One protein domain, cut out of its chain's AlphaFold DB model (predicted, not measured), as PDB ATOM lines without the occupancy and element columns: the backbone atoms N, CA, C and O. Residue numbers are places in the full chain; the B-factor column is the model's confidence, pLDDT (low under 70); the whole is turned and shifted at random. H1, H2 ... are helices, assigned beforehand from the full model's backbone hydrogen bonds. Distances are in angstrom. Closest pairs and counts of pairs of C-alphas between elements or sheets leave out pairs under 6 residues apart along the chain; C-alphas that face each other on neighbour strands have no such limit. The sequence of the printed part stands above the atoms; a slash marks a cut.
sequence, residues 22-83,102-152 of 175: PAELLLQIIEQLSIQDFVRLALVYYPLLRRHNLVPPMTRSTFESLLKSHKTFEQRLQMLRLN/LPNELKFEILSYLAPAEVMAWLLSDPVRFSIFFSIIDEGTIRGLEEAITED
ATOM      1  N   PRO A  22       4.740  11.321  81.141       91.12
ATOM      2  CA  PRO A  22       5.276  10.111  80.540       91.12
ATOM      3  C   PRO A  22       6.243   9.406  81.504       91.12
ATOM      4  O   PRO A  22       6.855  10.035  82.377       91.12
ATOM      5  N   ALA A  23       6.390   8.090  81.333       90.50
ATOM      6  CA  ALA A  23       7.161   7.233  82.236       90.50
ATOM      7  C   ALA A  23       8.630   7.669  82.355       90.50
ATOM      8  O   ALA A  23       9.211   7.599  83.434       90.50
ATOM      9  N   GLU A  24       9.215   8.166  81.267       92.31
ATOM     10  CA  GLU A  24      10.607   8.603  81.193       92.31
ATOM     11  C   GLU A  24      10.869   9.807  82.105       92.31
ATOM     12  O   GLU A  24      11.881   9.849  82.805       92.31
ATOM     13  N   LEU A  25       9.936  10.765  82.156       93.12
ATOM     14  CA  LEU A  25      10.051  11.924  83.045       93.12
ATOM     15  C   LEU A  25       9.851  11.528  84.509       93.12
ATOM     16  O   LEU A  25      10.537  12.057  85.381       93.12
ATOM     17  N   LEU A  26       8.950  10.579  84.785       91.81
ATOM     18  CA  LEU A  26       8.784  10.030  86.133       91.81
ATOM     19  C   LEU A  26      10.069   9.350  86.613       91.81
ATOM     20  O   LEU A  26      10.491   9.583  87.744       91.81
ATOM     21  N   LEU A  27      10.717   8.563  85.751       91.25
ATOM     22  CA  LEU A  27      11.986   7.912  86.068       91.25
ATOM     23  C   LEU A  27      13.086   8.941  86.352       91.25
ATOM     24  O   LEU A  27      13.767   8.836  87.367       91.25
ATOM     25  N   GLN A  28      13.197   9.980  85.521       92.94
ATOM     26  CA  GLN A  28      14.187  11.040  85.711       92.94
ATOM     27  C   GLN A  28      13.993  11.794  87.036       92.94
ATOM     28  O   GLN A  28      14.970  12.176  87.679       92.94
ATOM     29  N   ILE A  29      12.743  11.999  87.467       92.75
ATOM     30  CA  ILE A  29      12.449  12.559  88.793       92.75
ATOM     31  C   ILE A  29      12.913  11.586  89.878       92.75
ATOM     32  O   ILE A  29      13.610  12.000  90.799       92.75
ATOM     33  N   ILE A  30      12.560  10.302  89.762       92.75
ATOM     34  CA  ILE A  30      12.918   9.260  90.736       92.75
ATOM     35  C   ILE A  30      14.439   9.141  90.910       92.75
ATOM     36  O   ILE A  30      14.903   9.055  92.044       92.75
ATOM     37  N   GLU A  31      15.215   9.194  89.825       92.06
ATOM     38  CA  GLU A  31      16.685   9.127  89.850       92.06
ATOM     39  C   GLU A  31      17.340  10.270  90.642       92.06
ATOM     40  O   GLU A  31      18.459  10.126  91.131       92.06
ATOM     41  N   GLN A  32      16.655  11.407  90.783       94.56
ATOM     42  CA  GLN A  32      17.149  12.562  91.535       94.56
ATOM     43  C   GLN A  32      16.723  12.551  93.008       94.56
ATOM     44  O   GLN A  32      17.186  13.390  93.786       94.56
ATOM     45  N   LEU A  33      15.837  11.634  93.408       93.88
ATOM     46  CA  LEU A  33      15.324  11.567  94.771       93.88
ATOM     47  C   LEU A  33      16.236  10.750  95.683       93.88
ATOM     48  O   LEU A  33      16.846   9.756  95.295       93.88
ATOM     49  N   SER A  34      16.261  11.136  96.959       93.25
ATOM     50  CA  SER A  34      16.779  10.250  97.994       93.25
ATOM     51  C   SER A  34      15.902   8.997  98.080       93.25
ATOM     52  O   SER A  34      14.706   9.051  97.805       93.25
ATOM     53  N   ILE A  35      16.456   7.873  98.542       89.75
ATOM     54  CA  ILE A  35      15.683   6.632  98.729       89.75
ATOM     55  C   ILE A  35      14.444   6.872  99.606       89.75
ATOM     56  O   ILE A  35      13.381   6.322  99.342       89.75
ATOM     57  N   GLN A  36      14.549   7.715 100.637       89.31
ATOM     58  CA  GLN A  36      13.407   8.017 101.504       89.31
ATOM     59  C   GLN A  36      12.315   8.786 100.758       89.31
ATOM     60  O   GLN A  36      11.137   8.455 100.893       89.31
ATOM     61  N   ASP A  37      12.695   9.786  99.966       92.25
ATOM     62  CA  ASP A  37      11.740  10.586  99.199       92.25
ATOM     63  C   ASP A  37      11.144   9.789  98.042       92.25
ATOM     64  O   ASP A  37       9.947   9.902  97.781       92.25
ATOM     65  N   PHE A  38      11.935   8.913  97.419       92.81
ATOM     66  CA  PHE A  38      11.452   7.948  96.441       92.81
ATOM     67  C   PHE A  38      10.374   7.050  97.045       92.81
ATOM     68  O   PHE A  38       9.294   6.954  96.476       92.81
ATOM     69  N   VAL A  39      10.614   6.434  98.207       90.12
ATOM     70  CA  VAL A  39       9.619   5.545  98.831       90.12
ATOM     71  C   VAL A  39       8.340   6.298  99.188       90.12
ATOM     72  O   VAL A  39       7.246   5.790  98.948       90.12
ATOM     73  N   ARG A  40       8.449   7.530  99.699       89.94
ATOM     74  CA  ARG A  40       7.278   8.384  99.961       89.94
ATOM     75  C   ARG A  40       6.492   8.652  98.684       89.94
ATOM     76  O   ARG A  40       5.289   8.412  98.650       89.94
ATOM     77  N   LEU A  41       7.175   9.113  97.635       91.81
ATOM     78  CA  LEU A  41       6.565   9.363  96.332       91.81
ATOM     79  C   LEU A  41       5.904   8.088  95.800       91.81
ATOM     80  O   LEU A  41       4.769   8.133  95.333       91.81
ATOM     81  N   ALA A  42       6.596   6.955  95.907       91.88
ATOM     82  CA  ALA A  42       6.151   5.684  95.372       91.88
ATOM     83  C   ALA A  42       4.917   5.136  96.078       91.88
ATOM     84  O   ALA A  42       4.112   4.482  95.428       91.88
ATOM     85  N   LEU A  43       4.737   5.414  97.369       90.31
ATOM     86  CA  LEU A  43       3.529   5.036  98.101       90.31
ATOM     87  C   LEU A  43       2.356   5.962  97.765       90.31
ATOM     88  O   LEU A  43       1.262   5.476  97.497       90.31
ATOM     89  N   VAL A  44       2.590   7.276  97.711       90.12
ATOM     90  CA  VAL A  44       1.550   8.273  97.394       90.12
ATOM     91  C   VAL A  44       1.039   8.113  95.960       90.12
ATOM     92  O   VAL A  44      -0.163   8.140  95.709       90.12
ATOM     93  N   TYR A  45       1.952   7.922  95.008       91.19
ATOM     94  CA  TYR A  45       1.652   7.779  93.583       91.19
ATOM     95  C   TYR A  45       1.746   6.329  93.112       91.19
ATOM     96  O   TYR A  45       1.932   6.069  91.921       91.19
ATOM     97  N   TYR A  46       1.578   5.375  94.026       91.12
ATOM     98  CA  TYR A  46       1.645   3.952  93.721       91.12
ATOM     99  C   TYR A  46       0.765   3.530  92.532       91.12
ATOM    100  O   TYR A  46       1.287   2.869  91.630       91.12
ATOM    101  N   PRO A  47      -0.515   3.957  92.432       89.00
ATOM    102  CA  PRO A  47      -1.359   3.578  91.299       89.00
ATOM    103  C   PRO A  47      -0.802   4.092  89.964       89.00
ATOM    104  O   PRO A  47      -0.858   3.400  88.949       89.00
ATOM    105  N   LEU A  48      -0.226   5.298  89.960       90.38
ATOM    106  CA  LEU A  48       0.360   5.908  88.769       90.38
ATOM    107  C   LEU A  48       1.628   5.167  88.338       90.38
ATOM    108  O   LEU A  48       1.741   4.766  87.183       90.38
ATOM    109  N   LEU A  49       2.562   4.944  89.262       91.12
ATOM    110  CA  LEU A  49       3.803   4.227  88.961       91.12
ATOM    111  C   LEU A  49       3.530   2.797  88.488       91.12
ATOM    112  O   LEU A  49       4.221   2.292  87.604       91.12
ATOM    113  N   ARG A  50       2.491   2.164  89.041       89.81
ATOM    114  CA  ARG A  50       2.052   0.827  88.651       89.81
ATOM    115  C   ARG A  50       1.559   0.789  87.205       89.81
ATOM    116  O   ARG A  50       1.956  -0.104  86.468       89.81
ATOM    117  N   ARG A  51       0.779   1.783  86.759       88.81
ATOM    118  CA  ARG A  51       0.332   1.899  85.351       88.81
ATOM    119  C   ARG A  51       1.496   1.984  84.362       88.81
ATOM    120  O   ARG A  51       1.370   1.522  83.233       88.81
ATOM    121  N   HIS A  52       2.627   2.537  84.792       89.69
ATOM    122  CA  HIS A  52       3.858   2.611  84.003       89.69
ATOM    123  C   HIS A  52       4.817   1.428  84.236       89.69
ATOM    124  O   HIS A  52       5.927   1.446  83.710       89.69
ATOM    125  N   ASN A  53       4.414   0.401  84.994       88.94
ATOM    126  CA  ASN A  53       5.239  -0.755  85.376       88.94
ATOM    127  C   ASN A  53       6.548  -0.386  86.106       88.94
ATOM    128  O   ASN A  53       7.525  -1.128  86.059       88.94
ATOM    129  N   LEU A  54       6.570   0.758  86.796       89.56
ATOM    130  CA  LEU A  54       7.736   1.234  87.555       89.56
ATOM    131  C   LEU A  54       7.796   0.661  88.976       89.56
ATOM    132  O   LEU A  54       8.811   0.789  89.656       89.56
ATOM    133  N   VAL A  55       6.709   0.043  89.435       91.44
ATOM    134  CA  VAL A  55       6.612  -0.645  90.724       91.44
ATOM    135  C   VAL A  55       5.912  -1.990  90.527       91.44
ATOM    136  O   VAL A  55       5.041  -2.098  89.660       91.44
ATOM    137  N   PRO A  56       6.272  -3.024  91.308       88.75
ATOM    138  CA  PRO A  56       5.596  -4.318  91.246       88.75
ATOM    139  C   PRO A  56       4.136  -4.167  91.680       88.75
ATOM    140  O   PRO A  56       3.863  -3.239  92.435       88.75
ATOM    141  N   PRO A  57       3.214  -5.060  91.283       87.81
ATOM    142  CA  PRO A  57       1.839  -5.064  91.780       87.81
ATOM    143  C   PRO A  57       1.775  -5.421  93.274       87.81
ATOM    144  O   PRO A  57       2.503  -6.295  93.750       87.81
ATOM    145  N   MET A  58       0.888  -4.756  94.021       86.06
ATOM    146  CA  MET A  58       0.700  -5.010  95.451       86.06
ATOM    147  C   MET A  58      -0.390  -6.052  95.621       86.06
ATOM    148  O   MET A  58      -1.518  -5.856  95.181       86.06
ATOM    149  N   THR A  59      -0.075  -7.146  96.308       87.38
ATOM    150  CA  THR A  59      -1.102  -8.111  96.702       87.38
ATOM    151  C   THR A  59      -1.815  -7.647  97.974       87.38
ATOM    152  O   THR A  59      -1.244  -6.933  98.806       87.38
ATOM    153  N   ARG A  60      -3.051  -8.110  98.178       86.50
ATOM    154  CA  ARG A  60      -3.820  -7.825  99.400       86.50
ATOM    155  C   ARG A  60      -3.089  -8.267 100.674       86.50
ATOM    156  O   ARG A  60      -3.109  -7.550 101.670       86.50
ATOM    157  N   SER A  61      -2.396  -9.406 100.644       84.31
ATOM    158  CA  SER A  61      -1.641  -9.915 101.797       84.31
ATOM    159  C   SER A  61      -0.424  -9.041 102.126       84.31
ATOM    160  O   SER A  61      -0.149  -8.780 103.303       84.31
ATOM    161  N   THR A  62       0.270  -8.530 101.104       85.50
ATOM    162  CA  THR A  62       1.358  -7.552 101.250       85.50
ATOM    163  C   THR A  62       0.848  -6.262 101.891       85.50
ATOM    164  O   THR A  62       1.444  -5.776 102.852       85.50
ATOM    165  N   PHE A  63      -0.288  -5.746 101.418       88.38
ATOM    166  CA  PHE A  63      -0.912  -4.542 101.963       88.38
ATOM    167  C   PHE A  63      -1.338  -4.705 103.424       88.38
ATOM    168  O   PHE A  63      -0.998  -3.877 104.270       88.38
ATOM    169  N   GLU A  64      -2.001  -5.811 103.768       88.12
ATOM    170  CA  GLU A  64      -2.355  -6.100 105.161       88.12
ATOM    171  C   GLU A  64      -1.123  -6.201 106.063       88.12
ATOM    172  O   GLU A  64      -1.147  -5.752 107.212       88.12
ATOM    173  N   SER A  65      -0.038  -6.789 105.556       84.81
ATOM    174  CA  SER A  65       1.226  -6.910 106.284       84.81
ATOM    175  C   SER A  65       1.867  -5.543 106.527       84.81
ATOM    176  O   SER A  65       2.353  -5.285 107.629       84.81
ATOM    177  N   LEU A  66       1.794  -4.647 105.543       85.62
ATOM    178  CA  LEU A  66       2.241  -3.260 105.646       85.62
ATOM    179  C   LEU A  66       1.403  -2.457 106.653       85.62
ATOM    180  O   LEU A  66       1.957  -1.760 107.503       85.62
ATOM    181  N   LEU A  67       0.078  -2.614 106.659       86.50
ATOM    182  CA  LEU A  67      -0.778  -1.966 107.657       86.50
ATOM    183  C   LEU A  67      -0.510  -2.474 109.078       86.50
ATOM    184  O   LEU A  67      -0.483  -1.693 110.035       86.50
ATOM    185  N   LYS A  68      -0.299  -3.786 109.234       85.50
ATOM    186  CA  LYS A  68       0.059  -4.397 110.521       85.50
ATOM    187  C   LYS A  68       1.418  -3.896 111.008       85.50
ATOM    188  O   LYS A  68       1.547  -3.580 112.194       85.50
ATOM    189  N   SER A  69       2.415  -3.786 110.127       80.38
ATOM    190  CA  SER A  69       3.743  -3.288 110.502       80.38
ATOM    191  C   SER A  69       3.707  -1.813 110.900       80.38
ATOM    192  O   SER A  69       4.293  -1.466 111.926       80.38
ATOM    193  N   HIS A  70       2.946  -0.978 110.183       80.50
ATOM    194  CA  HIS A  70       2.749   0.432 110.520       80.50
ATOM    195  C   HIS A  70       2.147   0.603 111.923       80.50
ATOM    196  O   HIS A  70       2.724   1.273 112.779       80.50
ATOM    197  N   LYS A  71       1.045  -0.102 112.219       82.00
ATOM    198  CA  LYS A  71       0.412  -0.066 113.550       82.00
ATOM    199  C   LYS A  71       1.349  -0.560 114.652       82.00
ATOM    200  O   LYS A  71       1.407   0.032 115.726       82.00
ATOM    201  N   THR A  72       2.098  -1.631 114.385       80.44
ATOM    202  CA  THR A  72       3.056  -2.200 115.346       80.44
ATOM    203  C   THR A  72       4.202  -1.228 115.633       80.44
ATOM    204  O   THR A  72       4.651  -1.111 116.774       80.44
ATOM    205  N   PHE A  73       4.682  -0.520 114.611       77.69
ATOM    206  CA  PHE A  73       5.726   0.488 114.747       77.69
ATOM    207  C   PHE A  73       5.249   1.686 115.575       77.69
ATOM    208  O   PHE A  73       5.915   2.050 116.543       77.69
ATOM    209  N   GLU A  74       4.061   2.217 115.280       77.12
ATOM    210  CA  GLU A  74       3.451   3.302 116.056       77.12
ATOM    211  C   GLU A  74       3.245   2.923 117.526       77.12
ATOM    212  O   GLU A  74       3.617   3.674 118.429       77.12
ATOM    213  N   GLN A  75       2.742   1.715 117.796       81.06
ATOM    214  CA  GLN A  75       2.609   1.208 119.166       81.06
ATOM    215  C   GLN A  75       3.959   1.143 119.891       81.06
ATOM    216  O   GLN A  75       4.056   1.509 121.064       81.06
ATOM    217  N   ARG A  76       5.024   0.712 119.204       72.75
ATOM    218  CA  ARG A  76       6.379   0.700 119.776       72.75
ATOM    219  C   ARG A  76       6.894   2.106 120.057       72.75
ATOM    220  O   ARG A  76       7.461   2.320 121.126       72.75
ATOM    221  N   LEU A  77       6.676   3.059 119.152       78.88
ATOM    222  CA  LEU A  77       7.045   4.456 119.382       78.88
ATOM    223  C   LEU A  77       6.285   5.056 120.568       78.88
ATOM    224  O   LEU A  77       6.889   5.741 121.393       78.88
ATOM    225  N   GLN A  78       4.990   4.767 120.698       79.62
ATOM    226  CA  GLN A  78       4.199   5.192 121.853       79.62
ATOM    227  C   GLN A  78       4.742   4.602 123.160       79.62
ATOM    228  O   GLN A  78       4.907   5.339 124.130       79.62
ATOM    229  N   MET A  79       5.099   3.314 123.186       75.44
ATOM    230  CA  MET A  79       5.717   2.699 124.368       75.44
ATOM    231  C   MET A  79       7.060   3.344 124.734       75.44
ATOM    232  O   MET A  79       7.310   3.590 125.912       75.44
ATOM    233  N   LEU A  80       7.911   3.653 123.750       77.00
ATOM    234  CA  LEU A  80       9.188   4.331 123.996       77.00
ATOM    235  C   LEU A  80       8.983   5.735 124.576       77.00
ATOM    236  O   LEU A  80       9.629   6.080 125.562       77.00
ATOM    237  N   ARG A  81       8.031   6.505 124.034       76.12
ATOM    238  CA  ARG A  81       7.675   7.836 124.557       76.12
ATOM    239  C   ARG A  81       7.201   7.788 126.012       76.12
ATOM    240  O   ARG A  81       7.487   8.705 126.772       76.12
ATOM    241  N   LEU A  82       6.487   6.732 126.406       78.06
ATOM    242  CA  LEU A  82       6.004   6.564 127.781       78.06
ATOM    243  C   LEU A  82       7.110   6.120 128.753       78.06
ATOM    244  O   LEU A  82       7.064   6.481 129.927       78.06
ATOM    245  N   ASN A  83       8.115   5.378 128.281       65.06
ATOM    246  CA  ASN A  83       9.205   4.868 129.121       65.06
ATOM    247  C   ASN A  83      10.365   5.849 129.342       65.06
ATOM    248  O   ASN A  83      11.117   5.678 130.302       65.06
ATOM    249  N   LEU A 102      20.008  -6.133 109.218       78.62
ATOM    250  CA  LEU A 102      21.064  -5.426 108.531       78.62
ATOM    251  C   LEU A 102      21.097  -3.980 109.074       78.62
ATOM    252  O   LEU A 102      20.023  -3.370 109.169       78.62
ATOM    253  N   PRO A 103      22.269  -3.452 109.479       85.75
ATOM    254  CA  PRO A 103      22.412  -2.044 109.830       85.75
ATOM    255  C   PRO A 103      21.725  -1.165 108.786       85.75
ATOM    256  O   PRO A 103      21.744  -1.487 107.593       85.75
ATOM    257  N   ASN A 104      21.072  -0.089 109.223       82.00
ATOM    258  CA  ASN A 104      20.292   0.748 108.311       82.00
ATOM    259  C   ASN A 104      21.175   1.296 107.185       82.00
ATOM    260  O   ASN A 104      20.729   1.365 106.049       82.00
ATOM    261  N   GLU A 105      22.437   1.586 107.487       86.94
ATOM    262  CA  GLU A 105      23.462   2.043 106.551       86.94
ATOM    263  C   GLU A 105      23.622   1.062 105.386       86.94
ATOM    264  O   GLU A 105      23.514   1.453 104.228       86.94
ATOM    265  N   LEU A 106      23.761  -0.230 105.692       88.69
ATOM    266  CA  LEU A 106      23.873  -1.277 104.679       88.69
ATOM    267  C   LEU A 106      22.552  -1.490 103.924       88.69
ATOM    268  O   LEU A 106      22.575  -1.845 102.749       88.69
ATOM    269  N   LYS A 107      21.392  -1.253 104.552       86.44
ATOM    270  CA  LYS A 107      20.106  -1.265 103.829       86.44
ATOM    271  C   LYS A 107      20.055  -0.143 102.795       86.44
ATOM    272  O   LYS A 107      19.673  -0.404 101.662       86.44
ATOM    273  N   PHE A 108      20.439   1.078 103.169       87.94
ATOM    274  CA  PHE A 108      20.497   2.211 102.242       87.94
ATOM    275  C   PHE A 108      21.514   1.977 101.125       87.94
ATOM    276  O   PHE A 108      21.221   2.272  99.971       87.94
ATOM    277  N   GLU A 109      22.667   1.401 101.456       91.69
ATOM    278  CA  GLU A 109      23.683   1.047 100.472       91.69
ATOM    279  C   GLU A 109      23.145   0.027  99.463       91.69
ATOM    280  O   GLU A 109      23.179   0.298  98.268       91.69
ATOM    281  N   ILE A 110      22.542  -1.080  99.912       90.06
ATOM    282  CA  ILE A 110      21.914  -2.064  99.013       90.06
ATOM    283  C   ILE A 110      20.841  -1.403  98.143       90.06
ATOM    284  O   ILE A 110      20.828  -1.608  96.934       90.06
ATOM    285  N   LEU A 111      19.975  -0.580  98.741       89.25
ATOM    286  CA  LEU A 111      18.912   0.126  98.022       89.25
ATOM    287  C   LEU A 111      19.448   1.044  96.924       89.25
ATOM    288  O   LEU A 111      18.782   1.198  95.908       89.25
ATOM    289  N   SER A 112      20.636   1.624  97.096       89.69
ATOM    290  CA  SER A 112      21.232   2.505  96.085       89.69
ATOM    291  C   SER A 112      21.696   1.777  94.818       89.69
ATOM    292  O   SER A 112      21.889   2.422  93.792       89.69
ATOM    293  N   TYR A 113      21.849   0.448  94.873       93.56
ATOM    294  CA  TYR A 113      22.218  -0.382  93.721       93.56
ATOM    295  C   TYR A 113      21.015  -0.999  92.996       93.56
ATOM    296  O   TYR A 113      21.196  -1.604  91.941       93.56
ATOM    297  N   LEU A 114      19.812  -0.891  93.561       92.81
ATOM    298  CA  LEU A 114      18.604  -1.506  93.018       92.81
ATOM    299  C   LEU A 114      17.851  -0.538  92.106       92.81
ATOM    300  O   LEU A 114      17.792   0.666  92.361       92.81
ATOM    301  N   ALA A 115      17.203  -1.074  91.074       91.50
ATOM    302  CA  ALA A 115      16.272  -0.290  90.272       91.50
ATOM    303  C   ALA A 115      15.040   0.124  91.110       91.50
ATOM    304  O   ALA A 115      14.673  -0.581  92.055       91.50
ATOM    305  N   PRO A 116      14.319   1.207  90.757       89.56
ATOM    306  CA  PRO A 116      13.151   1.671  91.519       89.56
ATOM    307  C   PRO A 116      12.093   0.587  91.786       89.56
ATOM    308  O   PRO A 116      11.575   0.463  92.900       89.56
ATOM    309  N   ALA A 117      11.813  -0.252  90.785       89.31
ATOM    310  CA  ALA A 117      10.880  -1.366  90.922       89.31
ATOM    311  C   ALA A 117      11.381  -2.423  91.922       89.31
ATOM    312  O   ALA A 117      10.607  -2.933  92.731       89.31
ATOM    313  N   GLU A 118      12.679  -2.723  91.901       92.25
ATOM    314  CA  GLU A 118      13.319  -3.696  92.790       92.25
ATOM    315  C   GLU A 118      13.381  -3.184  94.228       92.25
ATOM    316  O   GLU A 118      13.120  -3.946  95.158       92.25
ATOM    317  N   VAL A 119      13.646  -1.885  94.416       91.69
ATOM    318  CA  VAL A 119      13.546  -1.223  95.722       91.69
ATOM    319  C   VAL A 119      12.157  -1.453  96.307       91.69
ATOM    320  O   VAL A 119      12.034  -1.941  97.431       91.69
ATOM    321  N   MET A 120      11.104  -1.163  95.541       91.50
ATOM    322  CA  MET A 120       9.734  -1.353  96.016       91.50
ATOM    323  C   MET A 120       9.408  -2.827  96.260       91.50
ATOM    324  O   MET A 120       8.804  -3.146  97.281       91.50
ATOM    325  N   ALA A 121       9.855  -3.740  95.396       90.06
ATOM    326  CA  ALA A 121       9.684  -5.176  95.612       90.06
ATOM    327  C   ALA A 121      10.340  -5.638  96.919       90.06
ATOM    328  O   ALA A 121       9.729  -6.364  97.705       90.06
ATOM    329  N   TRP A 122      11.562  -5.179  97.191       90.31
ATOM    330  CA  TRP A 122      12.288  -5.547  98.398       90.31
ATOM    331  C   TRP A 122      11.635  -4.973  99.656       90.31
ATOM    332  O   TRP A 122      11.421  -5.705 100.625       90.31
ATOM    333  N   LEU A 123      11.225  -3.703  99.624       89.56
ATOM    334  CA  LEU A 123      10.526  -3.054 100.736       89.56
ATOM    335  C   LEU A 123       9.199  -3.743 101.067       89.56
ATOM    336  O   LEU A 123       8.867  -3.930 102.238       89.56
ATOM    337  N   LEU A 124       8.454  -4.142 100.037       88.81
ATOM    338  CA  LEU A 124       7.168  -4.819 100.176       88.81
ATOM    339  C   LEU A 124       7.305  -6.295 100.577       88.81
ATOM    340  O   LEU A 124       6.359  -6.861 101.122       88.81
ATOM    341  N   SER A 125       8.470  -6.916 100.360       88.50
ATOM    342  CA  SER A 125       8.716  -8.313 100.748       88.50
ATOM    343  C   SER A 125       8.751  -8.525 102.267       88.50
ATOM    344  O   SER A 125       8.332  -9.577 102.749       88.50
ATOM    345  N   ASP A 126       9.210  -7.529 103.033       86.25
ATOM    346  CA  ASP A 126       9.224  -7.574 104.498       86.25
ATOM    347  C   ASP A 126       8.882  -6.198 105.102       86.25
ATOM    348  O   ASP A 126       9.764  -5.444 105.536       86.25
ATOM    349  N   PRO A 127       7.583  -5.860 105.194       82.81
ATOM    350  CA  PRO A 127       7.150  -4.558 105.689       82.81
ATOM    351  C   PRO A 127       7.542  -4.283 107.145       82.81
ATOM    352  O   PRO A 127       7.514  -3.135 107.594       82.81
ATOM    353  N   VAL A 128       7.881  -5.327 107.910       81.69
ATOM    354  CA  VAL A 128       8.291  -5.217 109.313       81.69
ATOM    355  C   VAL A 128       9.743  -4.753 109.405       81.69
ATOM    356  O   VAL A 128      10.046  -3.860 110.196       81.69
ATOM    357  N   ARG A 129      10.646  -5.302 108.584       80.75
ATOM    358  CA  ARG A 129      12.066  -4.889 108.559       80.75
ATOM    359  C   ARG A 129      12.286  -3.489 108.003       80.75
ATOM    360  O   ARG A 129      13.301  -2.860 108.329       80.75
ATOM    361  N   PHE A 130      11.348  -3.021 107.187       82.12
ATOM    362  CA  PHE A 130      11.377  -1.715 106.537       82.12
ATOM    363  C   PHE A 130      10.372  -0.725 107.128       82.12
ATOM    364  O   PHE A 130      10.127   0.323 106.539       82.12
ATOM    365  N   SER A 131       9.848  -0.992 108.331       81.06
ATOM    366  CA  SER A 131       8.853  -0.132 108.986       81.06
ATOM    367  C   SER A 131       9.284   1.335 109.103       81.06
ATOM    368  O   SER A 131       8.439   2.222 109.089       81.06
ATOM    369  N   ILE A 132      10.594   1.604 109.175       81.00
ATOM    370  CA  ILE A 132      11.143   2.966 109.215       81.00
ATOM    371  C   ILE A 132      10.753   3.792 107.979       81.00
ATOM    372  O   ILE A 132      10.457   4.977 108.110       81.00
ATOM    373  N   PHE A 133      10.670   3.158 106.807       81.69
ATOM    374  CA  PHE A 133      10.282   3.796 105.548       81.69
ATOM    375  C   PHE A 133       8.769   4.025 105.447       81.69
ATOM    376  O   PHE A 133       8.327   4.925 104.740       81.69
ATOM    377  N   PHE A 134       7.982   3.246 106.191       82.00
ATOM    378  CA  PHE A 134       6.520   3.297 106.188       82.00
ATOM    379  C   PHE A 134       5.933   4.166 107.301       82.00
ATOM    380  O   PHE A 134       4.722   4.332 107.365       82.00
ATOM    381  N   SER A 135       6.769   4.765 108.152       76.44
ATOM    382  CA  SER A 135       6.336   5.652 109.247       76.44
ATOM    383  C   SER A 135       5.643   6.945 108.786       76.44
ATOM    384  O   SER A 135       5.182   7.736 109.599       76.44
ATOM    385  N   ILE A 136       5.602   7.174 107.475       72.19
ATOM    386  CA  ILE A 136       5.177   8.424 106.836       72.19
ATOM    387  C   ILE A 136       3.856   8.222 106.085       72.19
ATOM    388  O   ILE A 136       3.318   9.158 105.503       72.19
ATOM    389  N   ILE A 137       3.320   7.000 106.100       82.94
ATOM    390  CA  ILE A 137       2.061   6.683 105.443       82.94
ATOM    391  C   ILE A 137       0.921   7.369 106.200       82.94
ATOM    392  O   ILE A 137       0.587   7.002 107.326       82.94
ATOM    393  N   ASP A 138       0.298   8.348 105.551       85.25
ATOM    394  CA  ASP A 138      -0.931   8.971 106.013       85.25
ATOM    395  C   ASP A 138      -2.164   8.151 105.599       85.25
ATOM    396  O   ASP A 138      -2.123   7.282 104.725       85.25
ATOM    397  N   GLU A 139      -3.301   8.450 106.224       84.94
ATOM    398  CA  GLU A 139      -4.572   7.772 105.948       84.94
ATOM    399  C   GLU A 139      -5.031   7.945 104.488       84.94
ATOM    400  O   GLU A 139      -5.641   7.039 103.918       84.94
ATOM    401  N   GLY A 140      -4.679   9.067 103.846       85.56
ATOM    402  CA  GLY A 140      -4.939   9.298 102.427       85.56
ATOM    403  C   GLY A 140      -4.169   8.331 101.530       85.56
ATOM    404  O   GLY A 140      -4.762   7.743 100.624       85.56
ATOM    405  N   THR A 141      -2.886   8.104 101.823       87.81
ATOM    406  CA  THR A 141      -2.061   7.115 101.111       87.81
ATOM    407  C   THR A 141      -2.588   5.694 101.303       87.81
ATOM    408  O   THR A 141      -2.657   4.936 100.338       87.81
ATOM    409  N   ILE A 142      -3.025   5.328 102.515       88.56
ATOM    410  CA  ILE A 142      -3.628   4.006 102.779       88.56
ATOM    411  C   ILE A 142      -4.843   3.776 101.883       88.56
ATOM    412  O   ILE A 142      -4.937   2.727 101.247       88.56
ATOM    413  N   ARG A 143      -5.744   4.760 101.804       86.88
ATOM    414  CA  ARG A 143      -6.943   4.667 100.966       86.88
ATOM    415  C   ARG A 143      -6.590   4.532  99.483       86.88
ATOM    416  O   ARG A 143      -7.151   3.680  98.806       86.88
ATOM    417  N   GLY A 144      -5.625   5.313  98.992       85.25
ATOM    418  CA  GLY A 144      -5.172   5.216  97.598       85.25
ATOM    419  C   GLY A 144      -4.546   3.857  97.256       85.25
ATOM    420  O   GLY A 144      -4.751   3.333  96.162       85.25
ATOM    421  N   LEU A 145      -3.817   3.252  98.199       87.44
ATOM    422  CA  LEU A 145      -3.280   1.897  98.050       87.44
ATOM    423  C   LEU A 145      -4.389   0.836  98.031       87.44
ATOM    424  O   LEU A 145      -4.329  -0.091  97.227       87.44
ATOM    425  N   GLU A 146      -5.409   0.975  98.880       87.94
ATOM    426  CA  GLU A 146      -6.559   0.063  98.926       87.94
ATOM    427  C   GLU A 146      -7.370   0.087  97.618       87.94
ATOM    428  O   GLU A 146      -7.733  -0.967  97.084       87.94
ATOM    429  N   GLU A 147      -7.588   1.276  97.052       86.00
ATOM    430  CA  GLU A 147      -8.232   1.453  95.744       86.00
ATOM    431  C   GLU A 147      -7.440   0.742  94.632       86.00
ATOM    432  O   GLU A 147      -8.014  -0.020  93.853       86.00
ATOM    433  N   ALA A 148      -6.111   0.890  94.613       83.31
ATOM    434  CA  ALA A 148      -5.243   0.282  93.597       83.31
ATOM    435  C   ALA A 148      -5.205  -1.254  93.621       83.31
ATOM    436  O   ALA A 148      -4.889  -1.876  92.605       83.31
ATOM    437  N   ILE A 149      -5.478  -1.861  94.778       84.69
ATOM    438  CA  ILE A 149      -5.580  -3.319  94.938       84.69
ATOM    439  C   ILE A 149      -6.962  -3.800  94.491       84.69
ATOM    440  O   ILE A 149      -7.091  -4.882  93.922       84.69
ATOM    441  N   THR A 150      -7.995  -2.994  94.735       80.38
ATOM    442  CA  THR A 150      -9.378  -3.325  94.374       80.38
ATOM    443  C   THR A 150      -9.586  -3.313  92.858       80.38
ATOM    444  O   THR A 150     -10.312  -4.162  92.350       80.38
ATOM    445  N   GLU A 151      -8.902  -2.424  92.125       71.56
ATOM    446  CA  GLU A 151      -8.934  -2.396  90.650       71.56
ATOM    447  C   GLU A 151      -8.415  -3.697  89.998       71.56
ATOM    448  O   GLU A 151      -8.824  -4.019  88.887       71.56
ATOM    449  N   ASP A 152      -7.579  -4.479  90.693       63.31
ATOM    450  CA  ASP A 152      -7.053  -5.771  90.215       63.31
ATOM    451  C   ASP A 152      -7.939  -6.975  90.574       63.31
ATOM    452  O   ASP A 152      -7.747  -8.075  90.062       63.31
TER     453      ASP A 152
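What this domain is: This is residues 22 to 83 and 102 to 152 of the 175 residues of the protein "F-box domain-containing protein" of Massarina eburnea CBS 473.64 (UniProt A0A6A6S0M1). Short helices at varied angles gather round H2 near the middle of a compact body, and the long helix H4 starts in that body and sticks out of it with residues 75 to 83, like an arm. H8 packs on H2 and H3 at one side, while H1 and H5 lie farthest from the middle. The printed part has 113 residues with eight named helices, H1 to H8 in chain order, and no named strand; the class is all helix. The whole is compact, with a radius of gyration of the C-alphas of 14.3 A, and spans 49 by 34 by 20 A.

How they stand to each other: The longest helix, H4, residues 60 to 83, touches H7, residues 131 to 134, with its residues 66 to 73 alone; the closest C-alphas are those of Ser 69 and Ser 131, 6.2 A apart. With residues 60 to 63 alone it only just touches H8, residues 139 to 150, with 3 pairs of C-alphas within 8 A, closest Arg 60 and Ile 149 at 6.6 A, at a shallow tilt of 19 degrees, opposite ways. H8 touches H2, residues 35 to 44, with its residues 141 to 145 alone, closest C-alphas Val 44 and Thr 141 at 5.3 A, at a steep tilt of 65 degrees, the same way. H8 also touches H3, residues 46 to 51, with its residues 144 to 148 alone, closest C-alphas Pro 47 and Ala 148 at 5.6 A. H2 and H6, residues 116 to 125, are close but not clearly touching, about perpendicular at 78 degrees; the closest C-alphas are those of Val 39 and Met 120, 7.5 A apart. H5, residues 104 to 112, only just touches H2, with 3 pairs of C-alphas within 8 A, closest Ile 35 and Leu 111 at 7.3 A. H1, residues 23 to 31, touches no helix but is near H3. H2 and H4 are apart. In H1, H2, H3, H4, H5, H6 and H8 every O i to N i+4 pair is within hydrogen-bond range; H7 is too short for such a pair.

Where its parts are: H4 measures 34.8 A from C-alpha 60 at (-3.820, -7.825, 99.400) to C-alpha 83 at (9.205, 4.868, 129.121). H8 measures 16.7 A, H2 and H6 14.3 A each, H5 12.4 A and H1 12.3 A; H3 measures 8.7 A and H7 5.0 A. H1 begins with C-alpha 23 at (7.161, 7.233, 82.236).

The domain as a whole: The C-alphas of Pro 22 and Asn 83 are the two farthest apart, at 49.0 A. Residues 84 to 101 are not printed, and C-alphas 83 and 102 are 25.9 A apart across this cut. Of the links that are printed whole, H3 to H4 is short and the others are tight. The mean pLDDT of the printed part is 86.2; residues 83 and 152 are under 70.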